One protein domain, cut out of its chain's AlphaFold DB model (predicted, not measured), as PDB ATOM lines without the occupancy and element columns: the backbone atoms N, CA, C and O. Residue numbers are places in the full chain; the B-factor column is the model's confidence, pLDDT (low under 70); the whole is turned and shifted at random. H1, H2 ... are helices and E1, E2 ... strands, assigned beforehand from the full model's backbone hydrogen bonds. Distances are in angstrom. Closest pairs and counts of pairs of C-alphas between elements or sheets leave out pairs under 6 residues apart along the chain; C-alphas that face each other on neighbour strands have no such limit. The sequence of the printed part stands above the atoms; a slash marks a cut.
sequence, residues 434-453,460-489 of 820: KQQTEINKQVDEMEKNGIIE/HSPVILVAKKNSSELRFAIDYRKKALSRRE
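AT A GLANCE: This is residues 434 to 453 and 460 to 489 of the 820 residues of an uncharacterized protein of Mytilus coruscus (UniProt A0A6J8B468). A small, open hairpin of two antiparallel strands, E1 and E2, has one helix, H1, near it through residues 435 to 443, in a loosely built arrangement. The last part of H1, residues 445 to 448, sticks out past the hairpin with residues 449 and 450, and the tail of residues 484 to 489 sticks out on the far side of the hairpin from H1. The printed part has 50 residues, with one named helix and two named strands in the order H1, E1, E2, and its class is mixed, helices and strands. The whole is loose, with a radius of gyration of the C-alphas of 13.2 A, and its outline is flat, spanning 33 by 30 by 16 A.

IN THESE COORDINATES: E1 holds residues 463 to 467, 13.3 A from first to last C-alpha, and starts with C-alpha 463 at (43.077, 26.320, -43.069). E2 holds residues 474 to 478, 12.9 A long, and ends with C-alpha 478 at (39.324, 28.468, -41.645). H1 holds residues 434 to 448, 21.4 A long, with C-alpha 434 at (56.707, 28.605, -46.149).

HOW THE PARTS SIT: E1 and E2 form a hairpin over a short link of 6 residues, antiparallel at 147 degrees between their directions. N 464 and O 477 are 2.8 A apart and N 475 and O 466 are 2.8 A apart, both within hydrogen-bond range. The closest C-alphas of H1 and E2 are those of Ile 439 and Phe 476, 7.0 A apart. The closest of H1 and E1 are those of Gln 435 and Leu 465, 7.5 A apart. In H1 every O i to N i+4 pair is within hydrogen-bond range.

THE WHOLE: The C-alphas of Lys 448 and Glu 489 are the two farthest apart, 36.4 A. Residues 454 to 459 are not printed, and C-alphas 453 and 460 are 13.8 A apart across this cut, which lies in the link from H1 to E1. The mean pLDDT of the printed part is 70.7, and residues 468 to 473 and 479 to 489 are under 70.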
ATOM      1  N   LYS A 434      56.793  27.275 -46.776       73.44
ATOM      2  CA  LYS A 434      56.707  28.605 -46.149       73.44
ATOM      3  C   LYS A 434      55.339  28.868 -45.510       73.44
ATOM      4  O   LYS A 434      55.265  29.427 -44.425       73.44
ATOM      5  N   GLN A 435      54.265  28.482 -46.192       75.44
ATOM      6  CA  GLN A 435      52.903  28.622 -45.675       75.44
ATOM      7  C   GLN A 435      52.649  27.681 -44.501       75.44
ATOM      8  O   GLN A 435      51.995  28.070 -43.544       75.44
ATOM      9  N   GLN A 436      53.187  26.465 -44.552       80.31
ATOM     10  CA  GLN A 436      53.014  25.487 -43.487       80.31
ATOM     11  C   GLN A 436      53.759  25.883 -42.209       80.31
ATOM     12  O   GLN A 436      53.207  25.755 -41.124       80.31
ATOM     13  N   THR A 437      54.965  26.445 -42.328       81.88
ATOM     14  CA  THR A 437      55.685  27.019 -41.182       81.88
ATOM     15  C   THR A 437      54.901  28.158 -40.532       81.88
ATOM     16  O   THR A 437      54.839  28.230 -39.310       81.88
ATOM     17  N   GLU A 438      54.273  29.026 -41.330       82.94
ATOM     18  CA  GLU A 438      53.454  30.128 -40.807       82.94
ATOM     19  C   GLU A 438      52.162  29.629 -40.140       82.94
ATOM     20  O   GLU A 438      51.789  30.131 -39.085       82.94
ATOM     21  N   ILE A 439      51.508  28.614 -40.717       84.31
ATOM     22  CA  ILE A 439      50.338  27.952 -40.117       84.31
ATOM     23  C   ILE A 439      50.700  27.382 -38.750       84.31
ATOM     24  O   ILE A 439      50.023  27.700 -37.779       84.31
ATOM     25  N   ASN A 440      51.775  26.593 -38.664       86.19
ATOM     26  CA  ASN A 440      52.199  25.978 -37.406       86.19
ATOM     27  C   ASN A 440      52.511  27.044 -36.353       86.19
ATOM     28  O   ASN A 440      51.992  26.978 -35.250       86.19
ATOM     29  N   LYS A 441      53.254  28.091 -36.729       87.56
ATOM     30  CA  LYS A 441      53.572  29.201 -35.826       87.56
ATOM     31  C   LYS A 441      52.316  29.850 -35.223       87.56
ATOM     32  O   LYS A 441      52.297  30.116 -34.027       87.56
ATOM     33  N   GLN A 442      51.291  30.129 -36.035       85.88
ATOM     34  CA  GLN A 442      50.054  30.754 -35.549       85.88
ATOM     35  C   GLN A 442      49.194  29.782 -34.722       85.88
ATOM     36  O   GLN A 442      48.552  30.213 -33.769       85.88
ATOM     37  N   VAL A 443      49.198  28.483 -35.047       86.81
ATOM     38  CA  VAL A 443      48.539  27.441 -34.237       86.81
ATOM     39  C   VAL A 443      49.189  27.344 -32.860       86.81
ATOM     40  O   VAL A 443      48.480  27.475 -31.867       86.81
ATOM     41  N   ASP A 444      50.517  27.229 -32.800       86.44
ATOM     42  CA  ASP A 444      51.272  27.135 -31.545       86.44
ATOM     43  C   ASP A 444      51.033  28.368 -30.652       86.44
ATOM     44  O   ASP A 444      50.924  28.265 -29.430       86.44
ATOM     45  N   GLU A 445      50.933  29.560 -31.253       84.69
ATOM     46  CA  GLU A 445      50.642  30.805 -30.536       84.69
ATOM     47  C   GLU A 445      49.215  30.830 -29.968       84.69
ATOM     48  O   GLU A 445      49.021  31.218 -28.815       84.69
ATOM     49  N   MET A 446      48.217  30.402 -30.746       84.81
ATOM     50  CA  MET A 446      46.825  30.339 -30.288       84.81
ATOM     51  C   MET A 446      46.612  29.253 -29.226       84.81
ATOM     52  O   MET A 446      45.872  29.490 -28.272       84.81
ATOM     53  N   GLU A 447      47.265  28.098 -29.361       83.50
ATOM     54  CA  GLU A 447      47.212  27.003 -28.385       83.50
ATOM     55  C   GLU A 447      47.856  27.431 -27.062       83.50
ATOM     56  O   GLU A 447      47.248  27.328 -25.999       83.50
ATOM     57  N   LYS A 448      49.049  28.036 -27.121       83.56
ATOM     58  CA  LYS A 448      49.741  28.562 -25.936       83.56
ATOM     59  C   LYS A 448      48.930  29.625 -25.189       83.56
ATOM     60  O   LYS A 448      49.028  29.712 -23.966       83.56
ATOM     61  N   ASN A 449      48.171  30.443 -25.914       78.25
ATOM     62  CA  ASN A 449      47.326  31.488 -25.337       78.25
ATOM     63  C   ASN A 449      45.929  30.980 -24.926       78.25
ATOM     64  O   ASN A 449      45.112  31.782 -24.484       78.25
ATOM     65  N   GLY A 450      45.640  29.678 -25.055       75.00
ATOM     66  CA  GLY A 450      44.358  29.088 -24.651       75.00
ATOM     67  C   GLY A 450      43.167  29.508 -25.519       75.00
ATOM     68  O   GLY A 450      42.029  29.476 -25.058       75.00
ATOM     69  N   ILE A 451      43.418  29.939 -26.759       79.94
ATOM     70  CA  ILE A 451      42.382  30.347 -27.723       79.94
ATOM     71  C   ILE A 451      41.834  29.130 -28.475       79.94
ATOM     72  O   ILE A 451      40.660  29.100 -28.846       79.94
ATOM     73  N   ILE A 452      42.695  28.143 -28.731       81.38
ATOM     74  CA  ILE A 452      42.351  26.872 -29.374       81.38
ATOM     75  C   ILE A 452      42.934  25.711 -28.574       81.38
ATOM     76  O   ILE A 452      43.894  25.887 -27.830       81.38
ATOM     77  N   GLU A 453      42.393  24.521 -28.799       74.75
ATOM     78  CA  GLU A 453      42.869  23.272 -28.211       74.75
ATOM     79  C   GLU A 453      42.763  22.125 -29.235       74.75
ATOM     80  O   GLU A 453      41.972  22.215 -30.190       74.75
ATOM     81  N   HIS A 460      35.882  18.425 -39.718       71.50
ATOM     82  CA  HIS A 460      37.133  19.127 -40.005       71.50
ATOM     83  C   HIS A 460      37.029  20.066 -41.228       71.50
ATOM     84  O   HIS A 460      36.485  19.699 -42.270       71.50
ATOM     85  N   SER A 461      37.551  21.291 -41.084       78.12
ATOM     86  CA  SER A 461      37.638  22.317 -42.137       78.12
ATOM     87  C   SER A 461      39.093  22.751 -42.335       78.12
ATOM     88  O   SER A 461      39.800  22.926 -41.341       78.12
ATOM     89  N   PRO A 462      39.538  22.981 -43.581       75.06
ATOM     90  CA  PRO A 462      40.926  23.266 -43.880       75.06
ATOM     91  C   PRO A 462      41.264  24.731 -43.596       75.06
ATOM     92  O   PRO A 462      40.422  25.623 -43.721       75.06
ATOM     93  N   VAL A 463      42.528  24.976 -43.269       81.12
ATOM     94  CA  VAL A 463      43.077  26.320 -43.069       81.12
ATOM     95  C   VAL A 463      43.443  26.952 -44.414       81.12
ATOM     96  O   VAL A 463      43.996  26.297 -45.301       81.12
ATOM     97  N   ILE A 464      43.163  28.245 -44.553       79.81
ATOM     98  CA  ILE A 464      43.568  29.117 -45.654       79.81
ATOM     99  C   ILE A 464      44.344  30.295 -45.066       79.81
ATOM    100  O   ILE A 464      43.928  30.900 -44.082       79.81
ATOM    101  N   LEU A 465      45.455  30.657 -45.704       79.75
ATOM    102  CA  LEU A 465      46.182  31.883 -45.390       79.75
ATOM    103  C   LEU A 465      45.773  32.998 -46.353       79.75
ATOM    104  O   LEU A 465      45.881  32.829 -47.569       79.75
ATOM    105  N   VAL A 466      45.345  34.139 -45.816       73.75
ATOM    106  CA  VAL A 466      44.904  35.308 -46.595       73.75
ATOM    107  C   VAL A 466      45.877  36.463 -46.382       73.75
ATOM    108  O   VAL A 466      46.149  36.842 -45.247       73.75
ATOM    109  N   ALA A 467      46.406  37.057 -47.450       71.44
ATOM    110  CA  ALA A 467      47.290  38.213 -47.320       71.44
ATOM    111  C   ALA A 467      46.505  39.451 -46.861       71.44
ATOM    112  O   ALA A 467      45.446  39.779 -47.400       71.44
ATOM    113  N   LYS A 468      47.026  40.179 -45.875       69.19
ATOM    114  CA  LYS A 468      46.442  41.458 -45.463       69.19
ATOM    115  C   LYS A 468      46.695  42.503 -46.557       69.19
ATOM    116  O   LYS A 468      47.789  42.591 -47.112       69.19
ATOM    117  N   LYS A 469      45.679  43.310 -46.880       52.44
ATOM    118  CA  LYS A 469      45.773  44.334 -47.934       52.44
ATOM    119  C   LYS A 469      46.970  45.256 -47.659       52.44
ATOM    120  O   LYS A 469      47.034  45.869 -46.598       52.44
ATOM    121  N   ASN A 470      47.894  45.340 -48.617       51.00
ATOM    122  CA  ASN A 470      49.134  46.127 -48.554       51.00
ATOM    123  C   ASN A 470      50.166  45.683 -47.489       51.00
ATOM    124  O   ASN A 470      51.031  46.477 -47.129       51.00
ATOM    125  N   SER A 471      50.114  44.439 -46.996       59.31
ATOM    126  CA  SER A 471      51.102  43.885 -46.059       59.31
ATOM    127  C   SER A 471      51.555  42.485 -46.493       59.31
ATOM    128  O   SER A 471      50.794  41.736 -47.100       59.31
ATOM    129  N   SER A 472      52.802  42.118 -46.185       62.22
ATOM    130  CA  SER A 472      53.330  40.752 -46.365       62.22
ATOM    131  C   SER A 472      52.825  39.765 -45.302       62.22
ATOM    132  O   SER A 472      53.154  38.580 -45.355       62.22
ATOM    133  N   GLU A 473      52.044  40.259 -44.341       69.88
ATOM    134  CA  GLU A 473      51.452  39.524 -43.229       69.88
ATOM    135  C   GLU A 473      50.277  38.641 -43.690       69.88
ATOM    136  O   GLU A 473      49.369  39.096 -44.398       69.88
ATOM    137  N   LEU A 474      50.299  37.370 -43.280       76.69
ATOM    138  CA  LEU A 474      49.314  36.347 -43.635       76.69
ATOM    139  C   LEU A 474      48.352  36.112 -42.465       76.69
ATOM    140  O   LEU A 474      48.780  35.853 -41.345       76.69
ATOM    141  N   ARG A 475      47.048  36.177 -42.733       74.94
ATOM    142  CA  ARG A 475      45.974  35.885 -41.778       74.94
ATOM    143  C   ARG A 475      45.605  34.412 -41.837       74.94
ATOM    144  O   ARG A 475      45.292  33.915 -42.918       74.94
ATOM    145  N   PHE A 476      45.572  33.755 -40.685       83.12
ATOM    146  CA  PHE A 476      45.003  32.423 -40.525       83.12
ATOM    147  C   PHE A 476      43.473  32.484 -40.595       83.12
ATOM    148  O   PHE A 476      42.828  33.172 -39.806       83.12
ATOM    149  N   ALA A 477      42.886  31.787 -41.565       78.06
ATOM    150  CA  ALA A 477      41.446  31.668 -41.745       78.06
ATOM    151  C   ALA A 477      41.057  30.195 -41.907       78.06
ATOM    152  O   ALA A 477      41.817  29.400 -42.450       78.06
ATOM    153  N   ILE A 478      39.856  29.824 -41.472       74.38
ATOM    154  CA  ILE A 478      39.324  28.468 -41.645       74.38
ATOM    155  C   ILE A 478      38.244  28.500 -42.727       74.38
ATOM    156  O   ILE A 478      37.346  29.344 -42.702       74.38
ATOM    157  N   ASP A 479      38.316  27.580 -43.690       69.88
ATOM    158  CA  ASP A 479      37.330  27.480 -44.763       69.88
ATOM    159  C   ASP A 479      36.069  26.749 -44.293       69.88
ATOM    160  O   ASP A 479      35.937  25.519 -44.358       69.88
ATOM    161  N   TYR A 480      35.106  27.534 -43.829       66.75
ATOM    162  CA  TYR A 480      33.788  27.042 -43.450       66.75
ATOM    163  C   TYR A 480      32.810  26.939 -44.629       66.75
ATOM    164  O   TYR A 480      31.676  26.520 -44.416       66.75
ATOM    165  N   ARG A 481      33.201  27.237 -45.880       62.88
ATOM    166  CA  ARG A 481      32.259  27.299 -47.022       62.88
ATOM    167  C   ARG A 481      31.544  25.981 -47.306       62.88
ATOM    168  O   ARG A 481      30.409  26.002 -47.750       62.88
ATOM    169  N   LYS A 482      32.171  24.834 -47.023       54.53
ATOM    170  CA  LYS A 482      31.508  23.516 -47.117       54.53
ATOM    171  C   LYS A 482      30.895  23.027 -45.799       54.53
ATOM    172  O   LYS A 482      30.125  22.075 -45.833       54.53
ATOM    173  N   LYS A 483      31.219  23.656 -44.658       49.12
ATOM    174  CA  LYS A 483      30.462  23.486 -43.402       49.12
ATOM    175  C   LYS A 483      29.172  24.322 -43.414       49.12
ATOM    176  O   LYS A 483      28.243  24.015 -42.677       49.12
ATOM    177  N   ALA A 484      29.083  25.326 -44.288       44.94
ATOM    178  CA  ALA A 484      27.882  26.101 -44.548       44.94
ATOM    179  C   ALA A 484      26.882  25.314 -45.415       44.94
ATOM    180  O   ALA A 484      26.649  25.625 -46.571       44.94
ATOM    181  N   LEU A 485      26.229  24.324 -44.812       42.84
ATOM    182  CA  LEU A 485      24.805  24.095 -45.078       42.84
ATOM    183  C   LEU A 485      23.963  24.842 -44.023       42.84
ATOM    184  O   LEU A 485      22.885  24.410 -43.626       42.84
ATOM    185  N   SER A 486      24.472  25.981 -43.544       41.12
ATOM    186  CA  SER A 486      23.753  26.896 -42.671       41.12
ATOM    187  C   SER A 486      22.842  27.779 -43.527       41.12
ATOM    188  O   SER A 486      23.317  28.614 -44.287       41.12
ATOM    189  N   ARG A 487      21.527  27.553 -43.414       37.66
ATOM    190  CA  ARG A 487      20.351  28.435 -43.635       37.66
ATOM    191  C   ARG A 487      20.321  29.474 -44.786       37.66
ATOM    192  O   ARG A 487      19.277  29.611 -45.416       37.66
ATOM    193  N   ARG A 488      21.399  30.199 -45.111       33.84
ATOM    194  CA  ARG A 488      21.466  31.225 -46.173       33.84
ATOM    195  C   ARG A 488      21.293  30.664 -47.585       33.84
ATOM    196  O   ARG A 488      20.602  31.279 -48.392       33.84
ATOM    197  N   GLU A 489      21.857  29.497 -47.888       33.38
ATOM    198  CA  GLU A 489      21.710  28.896 -49.226       33.38
ATOM    199  C   GLU A 489      20.302  28.316 -49.455       33.38
ATOM    200  O   GLU A 489      19.800  28.339 -50.578       33.38
TER     201      GLU A 489